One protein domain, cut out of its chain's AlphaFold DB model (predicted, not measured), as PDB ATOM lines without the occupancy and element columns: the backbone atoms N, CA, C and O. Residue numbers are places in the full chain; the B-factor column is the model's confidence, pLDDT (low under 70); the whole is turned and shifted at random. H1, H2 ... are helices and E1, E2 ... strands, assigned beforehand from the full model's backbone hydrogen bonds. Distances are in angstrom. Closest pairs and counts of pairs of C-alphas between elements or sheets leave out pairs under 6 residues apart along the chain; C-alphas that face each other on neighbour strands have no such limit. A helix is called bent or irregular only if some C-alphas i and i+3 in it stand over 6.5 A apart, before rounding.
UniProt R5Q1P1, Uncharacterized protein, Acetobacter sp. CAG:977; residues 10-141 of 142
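AT A GLANCE: This is residues 10 to 141 of the 142 residues of an uncharacterized protein of Acetobacter sp. CAG:977 (UniProt R5Q1P1). Four long helices make an elongated, obliquely crossed pack, with kinked H1 in the middle: H2 and H5 pack on different sides of it, and H4 crosses both H1 and H2. Residues 39 to 47, of which 45 to 47 belong to H2, stick out at one end, while short H3 and H6 lie toward the other. The printed part has 132 residues with one named strand and six named helices, in the order E1, H1, H2, H3, H4, H5, H6, and its class is mostly helix. It is compact, with a radius of gyration of the C-alphas of 16.1 A and spans of 51 by 27 by 24 A.

HOW THE PARTS SIT: H2, residues 45 to 71, and H1, residues 15 to 38, are the hubs, touching three helices each. H1 with residues 23 to 34 touches H2 with residues 48 to 59, opposite ways at a steep tilt of 48 degrees; the closest C-alphas, of Ala 30 and Asn 52, are 5.4 A apart. H4, residues 89 to 109, touches H2 at a steep tilt of 40 degrees, closest at the C-alphas of Ser 60 and Asn 97, 6.0 A. H4 also touches H1, the same way at a steep tilt of 61 degrees, with the C-alphas of Gly 23 and Val 100 closest at 3.9 A. H5, residues 111 to 130, touches H1 at residues 18 to 28, closest at the C-alphas of Met 21 and Ala 117, 5.0 A; H5 and H2 are apart. H3, residues 77 to 83, touches residues 70 to 71 of H2, with the C-alphas of Glu 71 and Ala 80 closest at 4.6 A. H6, residues 138 to 141, touches no helix. E1, residues 10 to 12, pairs with no named strand; its closest C-alpha to H4 is that of Ser 11, 4.4 A from that of Asn 91. Every O i to N i+4 pair is within hydrogen-bond range in H1, H2 and H3, against 15 of 17 in H4 and 14 of 16 in H5; H6 is too short for such a pair.

IN THESE COORDINATES: H2 measures 38.9 A from C-alpha 45 at (117.463, 174.856, 61.394) to C-alpha 71. H1 measures 33.1 A, with a kink of 32 degrees near residue 25. H4 measures 30.1 A, with a kink of 26 degrees near residue 96, and is irregular: C-alphas 93 and 96 are 7.0 A apart. H5 measures 29.8 A. E1 begins at C-alpha 10, (129.386, 152.130, 87.745), and H6 ends at C-alpha 141, (135.548, 158.721, 101.053).

THE WHOLE: The two C-alphas farthest apart, of Lys 42 and Leu 141, are 53.4 A apart. The printed part has no cut and no long link. The mean pLDDT of the printed part is 94.4, and no printed residue is under 70.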
ATOM      1  N   ALA A  10     130.554 151.270  87.765       93.38
ATOM      2  CA  ALA A  10     129.386 152.130  87.745       93.38
ATOM      3  C   ALA A  10     129.091 152.700  86.355       93.38
ATOM      4  O   ALA A  10     129.950 152.772  85.484       93.38
ATOM      5  N   SER A  11     127.832 153.079  86.153       94.69
ATOM      6  CA  SER A  11     127.364 153.770  84.949       94.69
ATOM      7  C   SER A  11     127.512 155.283  85.009       94.69
ATOM      8  O   SER A  11     127.428 155.915  83.972       94.69
ATOM      9  N   PHE A  12     127.688 155.844  86.196       93.75
ATOM     10  CA  PHE A  12     128.026 157.235  86.419       93.75
ATOM     11  C   PHE A  12     129.059 157.298  87.529       93.75
ATOM     12  O   PHE A  12     129.058 156.479  88.456       93.75
ATOM     13  N   ASP A  13     129.875 158.330  87.481       93.62
ATOM     14  CA  ASP A  13     130.844 158.616  88.512       93.62
ATOM     15  C   ASP A  13     130.994 160.130  88.707       93.62
ATOM     16  O   ASP A  13     130.211 160.951  88.223       93.62
ATOM     17  N   VAL A  14     132.025 160.520  89.450       94.00
ATOM     18  CA  VAL A  14     132.250 161.925  89.787       94.00
ATOM     19  C   VAL A  14     132.612 162.755  88.546       94.00
ATOM     20  O   VAL A  14     132.343 163.957  88.512       94.00
ATOM     21  N   TRP A  15     133.140 162.114  87.501       95.81
ATOM     22  CA  TRP A  15     133.510 162.720  86.227       95.81
ATOM     23  C   TRP A  15     132.322 162.883  85.287       95.81
ATOM     24  O   TRP A  15     132.335 163.797  84.468       95.81
ATOM     25  N   SER A  16     131.216 162.164  85.492       96.25
ATOM     26  CA  SER A  16     129.949 162.442  84.802       96.25
ATOM     27  C   SER A  16     129.450 163.891  85.012       96.25
ATOM     28  O   SER A  16     128.785 164.460  84.139       96.25
ATOM     29  N   ILE A  17     129.798 164.535  86.138       95.75
ATOM     30  CA  ILE A  17     129.550 165.976  86.364       95.75
ATOM     31  C   ILE A  17     130.411 166.823  85.421       95.75
ATOM     32  O   ILE A  17     129.925 167.791  84.834       95.75
ATOM     33  N   GLU A  18     131.677 166.454  85.255       96.56
ATOM     34  CA  GLU A  18     132.591 167.133  84.342       96.56
ATOM     35  C   GLU A  18     132.146 166.951  82.886       96.56
ATOM     36  O   GLU A  18     132.074 167.936  82.154       96.56
ATOM     37  N   HIS A  19     131.699 165.755  82.488       97.69
ATOM     38  CA  HIS A  19     131.106 165.499  81.172       97.69
ATOM     39  C   HIS A  19     129.898 166.409  80.886       97.69
ATOM     40  O   HIS A  19     129.778 166.964  79.787       97.69
ATOM     41  N   LEU A  20     129.047 166.673  81.885       97.69
ATOM     42  CA  LEU A  20     127.947 167.638  81.763       97.69
ATOM     43  C   LEU A  20     128.446 169.062  81.474       97.69
ATOM     44  O   LEU A  20     127.926 169.750  80.590       97.69
ATOM     45  N   MET A  21     129.441 169.526  82.230       97.25
ATOM     46  CA  MET A  21     129.989 170.882  82.102       97.25
ATOM     47  C   MET A  21     130.766 171.046  80.794       97.25
ATOM     48  O   MET A  21     130.603 172.046  80.080       97.25
ATOM     49  N   MET A  22     131.537 170.024  80.427       96.06
ATOM     50  CA  MET A  22     132.225 169.907  79.150       96.06
ATOM     51  C   MET A  22     131.229 169.982  77.992       96.06
ATOM     52  O   MET A  22     131.460 170.740  77.051       96.06
ATOM     53  N   GLY A  23     130.079 169.306  78.084       96.94
ATOM     54  CA  GLY A  23     129.027 169.352  77.068       96.94
ATOM     55  C   GLY A  23     128.514 170.757  76.750       96.94
ATOM     56  O   GLY A  23     128.294 171.092  75.581       96.94
ATOM     57  N   MET A  24     128.403 171.635  77.752       96.62
ATOM     58  CA  MET A  24     128.036 173.043  77.529       96.62
ATOM     59  C   MET A  24     129.115 173.789  76.728       96.62
ATOM     60  O   MET A  24     128.811 174.584  75.833       96.62
ATOM     61  N   THR A  25     130.389 173.521  77.029       95.31
ATOM     62  CA  THR A  25     131.537 174.152  76.363       95.31
ATOM     63  C   THR A  25     131.738 173.622  74.944       95.31
ATOM     64  O   THR A  25     131.844 174.420  74.008       95.31
ATOM     65  N   ILE A  26     131.727 172.298  74.772       95.62
ATOM     66  CA  ILE A  26     131.793 171.619  73.474       95.62
ATOM     67  C   ILE A  26     130.619 172.049  72.603       95.62
ATOM     68  O   ILE A  26     130.820 172.336  71.431       95.62
ATOM     69  N   GLY A  27     129.419 172.204  73.164       94.75
ATOM     70  CA  GLY A  27     128.254 172.723  72.451       94.75
ATOM     71  C   GLY A  27     128.483 174.089  71.796       94.75
ATOM     72  O   GLY A  27     128.142 174.301  70.630       94.75
ATOM     73  N   CYS A  28     129.107 175.018  72.526       94.00
ATOM     74  CA  CYS A  28     129.487 176.325  71.990       94.00
ATOM     75  C   CYS A  28     130.511 176.196  70.853       94.00
ATOM     76  O   CYS A  28     130.397 176.885  69.836       94.00
ATOM     77  N   PHE A  29     131.502 175.321  71.016       94.75
ATOM     78  CA  PHE A  29     132.538 175.098  70.011       94.75
ATOM     79  C   PHE A  29     131.994 174.391  68.759       94.75
ATOM     80  O   PHE A  29     132.291 174.804  67.641       94.75
ATOM     81  N   ALA A  30     131.108 173.412  68.929       96.12
ATOM     82  CA  ALA A  30     130.429 172.707  67.850       96.12
ATOM     83  C   ALA A  30     129.597 173.665  66.991       96.12
ATOM     84  O   ALA A  30     129.717 173.638  65.770       96.12
ATOM     85  N   ARG A  31     128.844 174.588  67.613       94.50
ATOM     86  CA  ARG A  31     128.122 175.645  66.880       94.50
ATOM     87  C   ARG A  31     129.048 176.556  66.091       94.50
ATOM     88  O   ARG A  31     128.695 176.958  64.984       94.50
ATOM     89  N   TYR A  32     130.211 176.886  66.647       94.81
ATOM     90  CA  TYR A  32     131.222 177.658  65.934       94.81
ATOM     91  C   TYR A  32     131.745 176.892  64.708       94.81
ATOM     92  O   TYR A  32     131.745 177.443  63.609       94.81
ATOM     93  N   ILE A  33     132.111 175.614  64.860       96.00
ATOM     94  CA  ILE A  33     132.562 174.767  63.744       96.00
ATOM     95  C   ILE A  33     131.459 174.637  62.686       96.00
ATOM     96  O   ILE A  33     131.713 174.889  61.512       96.00
ATOM     97  N   ALA A  34     130.229 174.314  63.084       95.25
ATOM     98  CA  ALA A  34     129.109 174.146  62.163       95.25
ATOM     99  C   ALA A  34     128.805 175.429  61.379       95.25
ATOM    100  O   ALA A  34     128.603 175.372  60.168       95.25
ATOM    101  N   ALA A  35     128.828 176.595  62.035       94.31
ATOM    102  CA  ALA A  35     128.663 177.882  61.359       94.31
ATOM    103  C   ALA A  35     129.769 178.132  60.320       94.31
ATOM    104  O   ALA A  35     129.504 178.672  59.248       94.31
ATOM    105  N   ARG A  36     131.006 177.702  60.602       95.19
ATOM    106  CA  ARG A  36     132.123 177.786  59.649       95.19
ATOM    107  C   ARG A  36     131.993 176.790  58.494       95.19
ATOM    108  O   ARG A  36     132.362 177.150  57.384       95.19
ATOM    109  N   MET A  37     131.472 175.589  58.745       93.62
ATOM    110  CA  MET A  37     131.238 174.566  57.716       93.62
ATOM    111  C   MET A  37     130.126 174.966  56.744       93.62
ATOM    112  O   MET A  37     130.278 174.792  55.542       93.62
ATOM    113  N   VAL A  38     129.022 175.504  57.265       93.31
ATOM    114  CA  VAL A  38     127.865 175.940  56.464       93.31
ATOM    115  C   VAL A  38     128.144 177.258  55.732       93.31
ATOM    116  O   VAL A  38     127.622 177.504  54.647       93.31
ATOM    117  N   GLY A  39     128.971 178.131  56.313       91.00
ATOM    118  CA  GLY A  39     129.292 179.424  55.719       91.00
ATOM    119  C   GLY A  39     128.046 180.298  55.541       91.00
ATOM    120  O   GLY A  39     127.305 180.533  56.491       91.00
ATOM    121  N   ASN A  40     127.828 180.789  54.318       88.69
ATOM    122  CA  ASN A  40     126.691 181.654  53.972       88.69
ATOM    123  C   ASN A  40     125.489 180.882  53.395       88.69
ATOM    124  O   ASN A  40     124.531 181.499  52.924       88.69
ATOM    125  N   GLU A  41     125.537 179.548  53.376       88.44
ATOM    126  CA  GLU A  41     124.452 178.739  52.829       88.44
ATOM    127  C   GLU A  41     123.202 178.792  53.717       88.44
ATOM    128  O   GLU A  41     123.265 178.727  54.948       88.44
ATOM    129  N   LYS A  42     122.024 178.874  53.087       87.25
ATOM    130  CA  LYS A  42     120.746 178.757  53.795       87.25
ATOM    131  C   LYS A  42     120.440 177.285  54.058       87.25
ATOM    132  O   LYS A  42     119.803 176.624  53.245       87.25
ATOM    133  N   VAL A  43     120.866 176.789  55.212       93.19
ATOM    134  CA  VAL A  43     120.473 175.469  55.720       93.19
ATOM    135  C   VAL A  43     119.241 175.573  56.611       93.19
ATOM    136  O   VAL A  43     119.023 176.581  57.285       93.19
ATOM    137  N   SER A  44     118.425 174.519  56.635       95.00
ATOM    138  CA  SER A  44     117.322 174.441  57.590       95.00
ATOM    139  C   SER A  44     117.859 174.361  59.020       95.00
ATOM    140  O   SER A  44     118.908 173.761  59.276       95.00
ATOM    141  N   GLU A  45     117.112 174.920  59.972       92.06
ATOM    142  CA  GLU A  45     117.463 174.856  61.394       92.06
ATOM    143  C   GLU A  45     117.631 173.404  61.871       92.06
ATOM    144  O   GLU A  45     118.575 173.075  62.588       92.06
ATOM    145  N   THR A  46     116.770 172.502  61.389       94.44
ATOM    146  CA  THR A  46     116.856 171.065  61.669       94.44
ATOM    147  C   THR A  46     118.185 170.467  61.215       94.44
ATOM    148  O   THR A  46     118.797 169.706  61.963       94.44
ATOM    149  N   LEU A  47     118.650 170.795  60.004       94.44
ATOM    150  CA  LEU A  47     119.927 170.293  59.498       94.44
ATOM    151  C   LEU A  47     121.099 170.882  60.290       94.44
ATOM    152  O   LEU A  47     121.990 170.137  60.692       94.44
ATOM    153  N   PHE A  48     121.064 172.183  60.585       94.88
ATOM    154  CA  PHE A  48     122.090 172.843  61.392       94.88
ATOM    155  C   PHE A  48     122.223 172.206  62.783       94.88
ATOM    156  O   PHE A  48     123.325 171.893  63.233       94.88
ATOM    157  N   ASN A  49     121.098 171.929  63.446       93.56
ATOM    158  CA  ASN A  49     121.082 171.274  64.753       93.56
ATOM    159  C   ASN A  49     121.604 169.830  64.698       93.56
ATOM    160  O   ASN A  49     122.303 169.411  65.620       93.56
ATOM    161  N   ARG A  50     121.330 169.087  63.616       95.31
ATOM    162  CA  ARG A  50     121.896 167.744  63.399       95.31
ATOM    163  C   ARG A  50     123.407 167.785  63.186       95.31
ATOM    164  O   ARG A  50     124.107 166.974  63.777       95.31
ATOM    165  N   ILE A  51     123.909 168.741  62.400       96.06
ATOM    166  CA  ILE A  51     125.352 168.942  62.201       96.06
ATOM    167  C   ILE A  51     126.034 169.226  63.545       96.06
ATOM    168  O   ILE A  51     127.018 168.571  63.881       96.06
ATOM    169  N   ASN A  52     125.472 170.132  64.353       96.44
ATOM    170  CA  ASN A  52     125.983 170.409  65.697       96.44
ATOM    171  C   ASN A  52     126.017 169.151  66.570       96.44
ATOM    172  O   ASN A  52     127.031 168.884  67.204       96.44
ATOM    173  N   LEU A  53     124.930 168.374  66.586       96.69
ATOM    174  CA  LEU A  53     124.839 167.146  67.374       96.69
ATOM    175  C   LEU A  53     125.916 166.126  66.978       96.69
ATOM    176  O   LEU A  53     126.552 165.545  67.852       96.69
ATOM    177  N   VAL A  54     126.147 165.945  65.675       97.62
ATOM    178  CA  VAL A  54     127.203 165.058  65.162       97.62
ATOM    179  C   VAL A  54     128.581 165.532  65.619       97.62
ATOM    180  O   VAL A  54     129.368 164.718  66.089       97.62
ATOM    181  N   ILE A  55     128.866 166.836  65.537       97.94
ATOM    182  CA  ILE A  55     130.151 167.389  65.994       97.94
ATOM    183  C   ILE A  55     130.330 167.194  67.505       97.94
ATOM    184  O   ILE A  55     131.410 166.796  67.934       97.94
ATOM    185  N   VAL A  56     129.288 167.437  68.308       98.12
ATOM    186  CA  VAL A  56     129.325 167.222  69.767       98.12
ATOM    187  C   VAL A  56     129.642 165.763  70.089       98.12
ATOM    188  O   VAL A  56     130.569 165.507  70.851       98.12
ATOM    189  N   LEU A  57     128.924 164.814  69.483       97.81
ATOM    190  CA  LEU A  57     129.154 163.384  69.700       97.81
ATOM    191  C   LEU A  57     130.540 162.944  69.235       97.81
ATOM    192  O   LEU A  57     131.200 162.180  69.929       97.81
ATOM    193  N   MET A  58     131.005 163.445  68.090       97.88
ATOM    194  CA  MET A  58     132.343 163.141  67.592       97.88
ATOM    195  C   MET A  58     133.415 163.600  68.585       97.88
ATOM    196  O   MET A  58     134.298 162.821  68.918       97.88
ATOM    197  N   LEU A  59     133.320 164.834  69.091       97.56
ATOM    198  CA  LEU A  59     134.262 165.355  70.086       97.56
ATOM    199  C   LEU A  59     134.182 164.594  71.416       97.56
ATOM    200  O   LEU A  59     135.219 164.340  72.019       97.56
ATOM    201  N   SER A  60     132.976 164.194  71.830       97.38
ATOM    202  CA  SER A  60     132.751 163.351  73.010       97.38
ATOM    203  C   SER A  60     133.469 162.007  72.874       97.38
ATOM    204  O   SER A  60     134.365 161.704  73.649       97.38
ATOM    205  N   TYR A  61     133.196 161.247  71.809       97.50
ATOM    206  CA  TYR A  61     133.851 159.955  71.584       97.50
ATOM    207  C   TYR A  61     135.360 160.068  71.334       97.50
ATOM    208  O   TYR A  61     136.109 159.149  71.673       97.50
ATOM    209  N   MET A  62     135.832 161.176  70.752       97.31
ATOM    210  CA  MET A  62     137.268 161.449  70.651       97.31
ATOM    211  C   MET A  62     137.907 161.588  72.036       97.31
ATOM    212  O   MET A  62     139.000 161.060  72.239       97.31
ATOM    213  N   TRP A  63     137.238 162.265  72.973       96.75
ATOM    214  CA  TRP A  63     137.699 162.378  74.355       96.75
ATOM    215  C   TRP A  63     137.713 161.020  75.060       96.75
ATOM    216  O   TRP A  63     138.763 160.630  75.559       96.75
ATOM    217  N   GLU A  64     136.623 160.254  74.982       96.81
ATOM    218  CA  GLU A  64     136.548 158.891  75.539       96.81
ATOM    219  C   GLU A  64     137.678 157.991  75.020       96.81
ATOM    220  O   GLU A  64     138.335 157.252  75.753       96.81
ATOM    221  N   THR A  65     137.956 158.080  73.720       96.19
ATOM    222  CA  THR A  65     139.049 157.317  73.106       96.19
ATOM    223  C   THR A  65     140.402 157.757  73.658       96.19
ATOM    224  O   THR A  65     141.256 156.919  73.952       96.19
ATOM    225  N   PHE A  66     140.617 159.067  73.788       95.75
ATOM    226  CA  PHE A  66     141.853 159.610  74.336       95.75
ATOM    227  C   PHE A  66     142.056 159.160  75.782       95.75
ATOM    228  O   PHE A  66     143.123 158.645  76.114       95.75
ATOM    229  N   GLU A  67     141.028 159.282  76.615       95.31
ATOM    230  CA  GLU A  67     141.070 158.877  78.012       95.31
ATOM    231  C   GLU A  67     141.373 157.384  78.163       95.31
ATOM    232  O   GLU A  67     142.281 157.027  78.911       95.31
ATOM    233  N   HIS A  68     140.735 156.513  77.377       96.06
ATOM    234  CA  HIS A  68     141.044 155.082  77.391       96.06
ATOM    235  C   HIS A  68     142.534 154.787  77.122       96.06
ATOM    236  O   HIS A  68     143.150 153.921  77.755       96.06
ATOM    237  N   TYR A  69     143.167 155.532  76.211       95.44
ATOM    238  CA  TYR A  69     144.608 155.408  75.985       95.44
ATOM    239  C   TYR A  69     145.444 155.899  77.173       95.44
ATOM    240  O   TYR A  69     146.493 155.319  77.474       95.44
ATOM    241  N   LEU A  70     144.994 156.932  77.886       95.12
ATOM    242  CA  LEU A  70     145.653 157.370  79.116       95.12
ATOM    243  C   LEU A  70     145.532 156.313  80.224       95.12
ATOM    244  O   LEU A  70     146.527 156.013  80.887       95.12
ATOM    245  N   GLU A  71     144.353 155.709  80.384       94.12
ATOM    246  CA  GLU A  71     144.073 154.660  81.377       94.12
ATOM    247  C   GLU A  71     144.930 153.413  81.161       94.12
ATOM    248  O   GLU A  71     145.428 152.814  82.114       94.12
ATOM    249  N   THR A  72     145.147 153.036  79.899       93.56
ATOM    250  CA  THR A  72     145.994 151.891  79.528       93.56
ATOM    251  C   THR A  72     147.495 152.175  79.675       93.56
ATOM    252  O   THR A  72     148.317 151.276  79.492       93.56
ATOM    253  N   GLY A  73     147.879 153.400  80.055       92.44
ATOM    254  CA  GLY A  73     149.264 153.768  80.356       92.44
ATOM    255  C   GLY A  73     150.072 154.254  79.164       92.44
ATOM    256  O   GLY A  73     151.295 154.371  79.282       92.44
ATOM    257  N   MET A  74     149.425 154.605  78.048       92.25
ATOM    258  CA  MET A  74     150.110 155.172  76.881       92.25
ATOM    259  C   MET A  74     150.837 156.484  77.214       92.25
ATOM    260  O   MET A  74     151.901 156.758  76.664       92.25
ATOM    261  N   ALA A  75     150.309 157.259  78.165       90.75
ATOM    262  CA  ALA A  75     150.924 158.485  78.678       90.75
ATOM    263  C   ALA A  75     151.814 158.270  79.923       90.75
ATOM    264  O   ALA A  75     152.186 159.225  80.603       90.75
ATOM    265  N   GLY A  76     152.170 157.020  80.232       93.81
ATOM    266  CA  GLY A  76     153.024 156.660  81.359       93.81
ATOM    267  C   GLY A  76     152.264 156.182  82.598       93.81
ATOM    268  O   GLY A  76     151.066 156.406  82.777       93.81
ATOM    269  N   LYS A  77     152.998 155.504  83.488       92.44
ATOM    270  CA  LYS A  77     152.433 154.822  84.665       92.44
ATOM    271  C   LYS A  77     151.802 155.774  85.676       92.44
ATOM    272  O   LYS A  77     150.831 155.400  86.315       92.44
ATOM    273  N   THR A  78     152.335 156.987  85.811       93.00
ATOM    274  CA  THR A  78     151.794 157.997  86.730       93.00
ATOM    275  C   THR A  78     150.382 158.415  86.332       93.00
ATOM    276  O   THR A  78     149.514 158.498  87.193       93.00
ATOM    277  N   VAL A  79     150.133 158.618  85.032       92.62
ATOM    278  CA  VAL A  79     148.810 159.006  84.519       92.62
ATOM    279  C   VAL A  79     147.822 157.849  84.651       92.62
ATOM    280  O   VAL A  79     146.734 158.041  85.183       92.62
ATOM    281  N   ALA A  80     148.219 156.635  84.260       93.25
ATOM    282  CA  ALA A  80     147.377 155.449  84.435       93.25
ATOM    283  C   ALA A  80     147.038 155.178  85.908       93.25
ATOM    284  O   ALA A  80     145.907 154.818  86.227       93.25
ATOM    285  N   TYR A  81     148.003 155.381  86.813       93.00
ATOM    286  CA  TYR A  81     147.758 155.284  88.247       93.00
ATOM    287  C   TYR A  81     146.774 156.356  88.712       93.00
ATOM    288  O   TYR A  81     145.822 156.026  89.407       93.00
ATOM    289  N   TRP A  82     146.950 157.616  88.310       95.12
ATOM    290  CA  TRP A  82     146.010 158.671  88.691       95.12
ATOM    291  C   TRP A  82     144.593 158.383  88.181       95.12
ATOM    292  O   TRP A  82     143.632 158.635  88.897       95.12
ATOM    293  N   LEU A  83     144.450 157.790  86.993       93.00
ATOM    294  CA  LEU A  83     143.147 157.422  86.443       93.00
ATOM    295  C   LEU A  83     142.497 156.219  87.145       93.00
ATOM    296  O   LEU A  83     141.285 156.098  87.058       93.00
ATOM    297  N   GLN A  84     143.243 155.361  87.850       92.94
ATOM    298  CA  GLN A  84     142.715 154.208  88.610       92.94
ATOM    299  C   GLN A  84     141.920 153.198  87.769       92.94
ATOM    300  O   GLN A  84     140.789 152.830  88.081       92.94
ATOM    301  N   GLY A  85     142.548 152.696  86.707       92.12
ATOM    302  CA  GLY A  85     142.004 151.601  85.903       92.12
ATOM    303  C   GLY A  85     141.141 152.061  84.732       92.12
ATOM    304  O   GLY A  85     141.085 153.248  84.414       92.12
ATOM    305  N   VAL A  86     140.526 151.085  84.061       93.38
ATOM    306  CA  VAL A  86     139.731 151.303  82.848       93.38
ATOM    307  C   VAL A  86     138.268 151.453  83.212       93.38
ATOM    308  O   VAL A  86     137.701 150.615  83.912       93.38
ATOM    309  N   GLU A  87     137.668 152.517  82.712       94.50
ATOM    310  CA  GLU A  87     136.259 152.793  82.908       94.50
ATOM    311  C   GLU A  87     135.332 151.706  82.337       94.50
ATOM    312  O   GLU A  87     135.595 151.077  81.305       94.50
ATOM    313  N   HIS A  88     134.216 151.481  83.028       95.44
ATOM    314  CA  HIS A  88     133.193 150.531  82.641       95.44
ATOM    315  C   HIS A  88     132.601 150.911  81.282       95.44
ATOM    316  O   HIS A  88     132.259 152.064  81.027       95.44
ATOM    317  N   TRP A  89     132.399 149.914  80.416       95.56
ATOM    318  CA  TRP A  89     131.958 150.134  79.035       95.56
ATOM    319  C   TRP A  89     130.680 150.975  78.935       95.56
ATOM    320  O   TRP A  89     130.530 151.736  77.983       95.56
ATOM    321  N   SER A  90     129.749 150.831  79.888       95.50
ATOM    322  CA  SER A  90     128.498 151.589  79.854       95.50
ATOM    323  C   SER A  90     128.693 153.048  80.246       95.50
ATOM    324  O   SER A  90     128.013 153.882  79.654       95.50
ATOM    325  N   ASN A  91     129.619 153.367  81.161       95.75
ATOM    326  CA  ASN A  91     129.939 154.758  81.483       95.75
ATOM    327  C   ASN A  91     130.515 155.446  80.236       95.75
ATOM    328  O   ASN A  91     129.826 156.237  79.585       95.75
ATOM    329  N   ARG A  92     131.645 154.906  79.762       95.44
ATOM    330  CA  ARG A  92     132.399 155.375  78.594       95.44
ATOM    331  C   ARG A  92     131.570 155.496  77.316       95.44
ATOM    332  O   ARG A  92     131.597 156.506  76.621       95.44
ATOM    333  N   LEU A  93     130.849 154.441  76.922       95.44
ATOM    334  CA  LEU A  93     130.208 154.405  75.597       95.44
ATOM    335  C   LEU A  93     128.820 155.044  75.566       95.44
ATOM    336  O   LEU A  93     128.352 155.411  74.484       95.44
ATOM    337  N   ILE A  94     128.151 155.149  76.718       96.31
ATOM    338  CA  ILE A  94     126.748 155.562  76.794       96.31
ATOM    339  C   ILE A  94     126.597 156.769  77.710       96.31
ATOM    340  O   ILE A  94     126.195 157.832  77.238       96.31
ATOM    341  N   PHE A  95     126.866 156.614  79.002       97.12
ATOM    342  CA  PHE A  95     126.431 157.591  79.993       97.12
ATOM    343  C   PHE A  95     127.229 158.889  79.950       97.12
ATOM    344  O   PHE A  95     126.599 159.945  79.943       97.12
ATOM    345  N   ASP A  96     128.547 158.858  79.780       96.75
ATOM    346  CA  ASP A  96     129.334 160.091  79.652       96.75
ATOM    347  C   ASP A  96     128.963 160.877  78.392       96.75
ATOM    348  O   ASP A  96     128.744 162.091  78.436       96.75
ATOM    349  N   ASN A  97     128.716 160.177  77.281       97.69
ATOM    350  CA  ASN A  97     128.201 160.796  76.058       97.69
ATOM    351  C   ASN A  97     126.803 161.400  76.267       97.69
ATOM    352  O   ASN A  97     126.517 162.489  75.762       97.69
ATOM    353  N   ILE A  98     125.928 160.745  77.038       97.56
ATOM    354  CA  ILE A  98     124.629 161.313  77.426       97.56
ATOM    355  C   ILE A  98     124.826 162.570  78.277       97.56
ATOM    356  O   ILE A  98     124.144 163.563  78.030       97.56
ATOM    357  N   MET A  99     125.764 162.578  79.224       98.06
ATOM    358  CA  MET A  99     126.048 163.755  80.050       98.06
ATOM    359  C   MET A  99     126.548 164.926  79.201       98.06
ATOM    360  O   MET A  99     126.043 166.044  79.337       98.06
ATOM    361  N   VAL A 100     127.438 164.670  78.240       98.19
ATOM    362  CA  VAL A 100     127.871 165.669  77.251       98.19
ATOM    363  C   VAL A 100     126.684 166.207  76.445       98.19
ATOM    364  O   VAL A 100     126.538 167.423  76.282       98.19
ATOM    365  N   LEU A 101     125.784 165.335  75.978       97.88
ATOM    366  CA  LEU A 101     124.573 165.752  75.267       97.88
ATOM    367  C   LEU A 101     123.626 166.582  76.144       97.88
ATOM    368  O   LEU A 101     123.087 167.589  75.675       97.88
ATOM    369  N   CYS A 102     123.437 166.205  77.408       97.75
ATOM    370  CA  CYS A 102     122.657 166.972  78.376       97.75
ATOM    371  C   CYS A 102     123.252 168.372  78.565       97.75
ATOM    372  O   CYS A 102     122.520 169.363  78.528       97.75
ATOM    373  N   GLY A 103     124.578 168.471  78.680       97.31
ATOM    374  CA  GLY A 103     125.295 169.739  78.754       97.31
ATOM    375  C   GLY A 103     125.065 170.598  77.515       97.31
ATOM    376  O   GLY A 103     124.695 171.770  77.612       97.31
ATOM    377  N   TYR A 104     125.197 170.003  76.330       97.00
ATOM    378  CA  TYR A 104     124.908 170.685  75.070       97.00
ATOM    379  C   TYR A 104     123.462 171.206  75.019       97.00
ATOM    380  O   TYR A 104     123.228 172.358  74.643       97.00
ATOM    381  N   TYR A 105     122.490 170.399  75.445       96.00
ATOM    382  CA  TYR A 105     121.084 170.793  75.460       96.00
ATOM    383  C   TYR A 105     120.805 171.944  76.441       96.00
ATOM    384  O   TYR A 105     120.099 172.893  76.093       96.00
ATOM    385  N   ILE A 106     121.422 171.930  77.629       95.81
ATOM    386  CA  ILE A 106     121.369 173.051  78.583       95.81
ATOM    387  C   ILE A 106     121.926 174.326  77.942       95.81
ATOM    388  O   ILE A 106     121.323 175.398  78.051       95.81
ATOM    389  N   PHE A 107     123.049 174.220  77.230       94.88
ATOM    390  CA  PHE A 107     123.648 175.351  76.529       94.88
ATOM    391  C   PHE A 107     122.716 175.944  75.459       94.88
ATOM    392  O   PHE A 107     122.617 177.171  75.367       94.88
ATOM    393  N   LEU A 108     121.991 175.114  74.698       93.00
ATOM    394  CA  LEU A 108     121.013 175.597  73.712       93.00
ATOM    395  C   LEU A 108     119.913 176.455  74.350       93.00
ATOM    396  O   LEU A 108     119.469 177.428  73.744       93.00
ATOM    397  N   GLN A 109     119.495 176.117  75.569       93.06
ATOM    398  CA  GLN A 109     118.465 176.864  76.292       93.06
ATOM    399  C   GLN A 109     119.015 178.109  76.998       93.06
ATOM    400  O   GLN A 109     118.310 179.109  77.136       93.06
ATOM    401  N   ARG A 110     120.255 178.051  77.501       92.12
ATOM    402  CA  ARG A 110     120.837 179.075  78.385       92.12
ATOM    403  C   ARG A 110     122.301 179.350  78.054       92.12
ATOM    404  O   ARG A 110     123.188 179.090  78.860       92.12
ATOM    405  N   ASN A 111     122.567 179.957  76.901       86.56
ATOM    406  CA  ASN A 111     123.933 180.192  76.415       86.56
ATOM    407  C   ASN A 111     124.877 180.914  77.408       86.56
ATOM    408  O   ASN A 111     126.070 180.625  77.433       86.56
ATOM    409  N   LYS A 112     124.366 181.814  78.261       89.44
ATOM    410  CA  LYS A 112     125.165 182.553  79.256       89.44
ATOM    411  C   LYS A 112     125.762 181.658  80.346       89.44
ATOM    412  O   LYS A 112     126.768 182.039  80.940       89.44
ATOM    413  N   ILE A 113     125.188 180.475  80.589       90.75
ATOM    414  CA  ILE A 113     125.676 179.548  81.620       90.75
ATOM    415  C   ILE A 113     127.020 178.908  81.245       90.75
ATOM    416  O   ILE A 113     127.713 178.392  82.115       90.75
ATOM    417  N   VAL A 114     127.434 178.997  79.974       92.81
ATOM    418  CA  VAL A 114     128.694 178.407  79.500       92.81
ATOM    419  C   VAL A 114     129.910 178.941  80.259       92.81
ATOM    420  O   VAL A 114     130.848 178.197  80.517       92.81
ATOM    421  N   TRP A 115     129.903 180.217  80.660       93.38
ATOM    422  CA  TRP A 115     131.009 180.790  81.429       93.38
ATOM    423  C   TRP A 115     131.097 180.197  82.828       93.38
ATOM    424  O   TRP A 115     132.196 179.904  83.288       93.38
ATOM    425  N   PHE A 116     129.951 179.963  83.467       93.69
ATOM    426  CA  PHE A 116     129.910 179.256  84.738       93.69
ATOM    427  C   PHE A 116     130.443 177.828  84.580       93.69
ATOM    428  O   PHE A 116     131.327 177.441  85.333       93.69
ATOM    429  N   ALA A 117     129.986 177.091  83.562       94.62
ATOM    430  CA  ALA A 117     130.450 175.729  83.297       94.62
ATOM    431  C   ALA A 117     131.968 175.661  83.071       94.62
ATOM    432  O   ALA A 117     132.625 174.790  83.624       94.62
ATOM    433  N   ARG A 118     132.544 176.613  82.325       95.50
ATOM    434  CA  ARG A 118     133.998 176.703  82.096       95.50
ATOM    435  C   ARG A 118     134.783 176.980  83.371       95.50
ATOM    436  O   ARG A 118     135.812 176.354  83.590       95.50
ATOM    437  N   ILE A 119     134.322 177.929  84.185       96.31
ATOM    438  CA  ILE A 119     134.980 178.261  85.456       96.31
ATOM    439  C   ILE A 119     134.891 177.065  86.403       96.31
ATOM    440  O   ILE A 119     135.899 176.685  86.989       96.31
ATOM    441  N   PHE A 120     133.708 176.455  86.515       95.94
ATOM    442  CA  PHE A 120     133.500 175.264  87.326       95.94
ATOM    443  C   PHE A 120     134.411 174.123  86.873       95.94
ATOM    444  O   PHE A 120     135.156 173.616  87.696       95.94
ATOM    445  N   SER A 121     134.414 173.782  85.582       95.75
ATOM    446  CA  SER A 121     135.251 172.725  84.993       95.75
ATOM    447  C   SER A 121     136.742 172.979  85.228       95.75
ATOM    448  O   SER A 121     137.460 172.108  85.712       95.75
ATOM    449  N   ALA A 122     137.214 174.211  85.010       96.31
ATOM    450  CA  ALA A 122     138.605 174.566  85.275       96.31
ATOM    451  C   ALA A 122     138.977 174.381  86.756       96.31
ATOM    452  O   ALA A 122     140.016 173.801  87.065       96.31
ATOM    453  N   VAL A 123     138.126 174.844  87.677       96.75
ATOM    454  CA  VAL A 123     138.338 174.658  89.120       96.75
ATOM    455  C   VAL A 123     138.273 173.177  89.491       96.75
ATOM    456  O   VAL A 123     139.127 172.705  90.237       96.75
ATOM    457  N   TRP A 124     137.305 172.440  88.949       96.25
ATOM    458  CA  TRP A 124     137.108 171.016  89.185       96.25
ATOM    459  C   TRP A 124     138.348 170.217  88.791       96.25
ATOM    460  O   TRP A 124     138.889 169.490  89.623       96.25
ATOM    461  N   LEU A 125     138.859 170.434  87.577       94.50
ATOM    462  CA  LEU A 125     140.076 169.803  87.073       94.50
ATOM    463  C   LEU A 125     141.300 170.171  87.914       94.50
ATOM    464  O   LEU A 125     142.046 169.281  88.311       94.50
ATOM    465  N   ILE A 126     141.499 171.455  88.236       95.44
ATOM    466  CA  ILE A 126     142.635 171.891  89.064       95.44
ATOM    467  C   ILE A 126     142.605 171.195  90.426       95.44
ATOM    468  O   ILE A 126     143.620 170.660  90.869       95.44
ATOM    469  N   VAL A 127     141.449 171.177  91.088       94.75
ATOM    470  CA  VAL A 127     141.314 170.540  92.399       94.75
ATOM    471  C   VAL A 127     141.590 169.042  92.291       94.75
ATOM    472  O   VAL A 127     142.439 168.530  93.012       94.75
ATOM    473  N   HIS A 128     140.951 168.332  91.364       94.12
ATOM    474  CA  HIS A 128     141.086 166.878  91.304       94.12
ATOM    475  C   HIS A 128     142.475 166.417  90.846       94.12
ATOM    476  O   HIS A 128     142.965 165.403  91.335       94.12
ATOM    477  N   ILE A 129     143.131 167.157  89.950       92.88
ATOM    478  CA  ILE A 129     144.460 166.795  89.439       92.88
ATOM    479  C   ILE A 129     145.558 167.097  90.466       92.88
ATOM    480  O   ILE A 129     146.479 166.298  90.616       92.88
ATOM    481  N   PHE A 130     145.494 168.241  91.158       93.12
ATOM    482  CA  PHE A 130     146.596 168.695  92.018       93.12
ATOM    483  C   PHE A 130     146.388 168.435  93.511       93.12
ATOM    484  O   PHE A 130     147.367 168.445  94.257       93.12
ATOM    485  N   VAL A 131     145.148 168.234  93.966       93.25
ATOM    486  CA  VAL A 131     144.842 168.016  95.391       93.25
ATOM    487  C   VAL A 131     144.641 166.538  95.698       93.25
ATOM    488  O   VAL A 131     145.130 166.064  96.722       93.25
ATOM    489  N   PHE A 132     143.932 165.803  94.837       92.31
ATOM    490  CA  PHE A 132     143.621 164.398  95.099       92.31
ATOM    491  C   PHE A 132     144.693 163.447  94.560       92.31
ATOM    492  O   PHE A 132     145.275 163.695  93.502       92.31
ATOM    493  N   PRO A 133     144.951 162.330  95.270       91.44
ATOM    494  CA  PRO A 133     145.965 161.360  94.861       91.44
ATOM    495  C   PRO A 133     145.600 160.638  93.556       91.44
ATOM    496  O   PRO A 133     146.492 160.201  92.829       91.44
ATOM    497  N   HIS A 134     144.305 160.514  93.260       92.00
ATOM    498  CA  HIS A 134     143.778 159.922  92.036       92.00
ATOM    499  C   HIS A 134     142.350 160.398  91.736       92.00
ATOM    500  O   HIS A 134     141.658 160.942  92.598       92.00
ATOM    501  N   SER A 135     141.898 160.149  90.508       91.50
ATOM    502  CA  SER A 135     140.636 160.633  89.946       91.50
ATOM    503  C   SER A 135     139.390 160.097  90.658       91.50
ATOM    504  O   SER A 135     138.351 160.751  90.663       91.50
ATOM    505  N   MET A 136     139.496 158.927  91.285       93.38
ATOM    506  CA  MET A 136     138.385 158.244  91.960       93.38
ATOM    507  C   MET A 136     138.342 158.445  93.478       93.38
ATOM    508  O   MET A 136     137.495 157.860  94.145       93.38
ATOM    509  N   TYR A 137     139.220 159.286  94.027       90.25
ATOM    510  CA  TYR A 137     139.413 159.424  95.473       90.25
ATOM    511  C   TYR A 137     138.136 159.792  96.243       90.25
ATOM    512  O   TYR A 137     137.921 159.324  97.356       90.25
ATOM    513  N   LEU A 138     137.241 160.584  95.643       86.88
ATOM    514  CA  LEU A 138     135.982 160.964  96.292       86.88
ATOM    515  C   LEU A 138     135.041 159.779  96.553       86.88
ATOM    516  O   LEU A 138     134.339 159.801  97.556       86.88
ATOM    517  N   HIS A 139     135.062 158.751  95.700       87.06
ATOM    518  CA  HIS A 139     134.262 157.527  95.872       87.06
ATOM    519  C   HIS A 139     134.866 156.549  96.886       87.06
ATOM    520  O   HIS A 139     134.248 155.547  97.222       87.06
ATOM    521  N   GLU A 140     136.086 156.804  97.364       84.88
ATOM    522  CA  GLU A 140     136.653 156.061  98.496       84.88
ATOM    523  C   GLU A 140     136.264 156.684  99.843       84.88
ATOM    524  O   GLU A 140     136.293 156.010 100.871       84.88
ATOM    525  N   LEU A 141     135.916 157.976  99.848       81.06
ATOM    526  CA  LEU A 141     135.548 158.721 101.053       81.06
ATOM    527  C   LEU A 141     134.047 158.677 101.369       81.06
ATOM    528  O   LEU A 141     133.680 158.843 102.535       81.06
TER     529      LEU A 141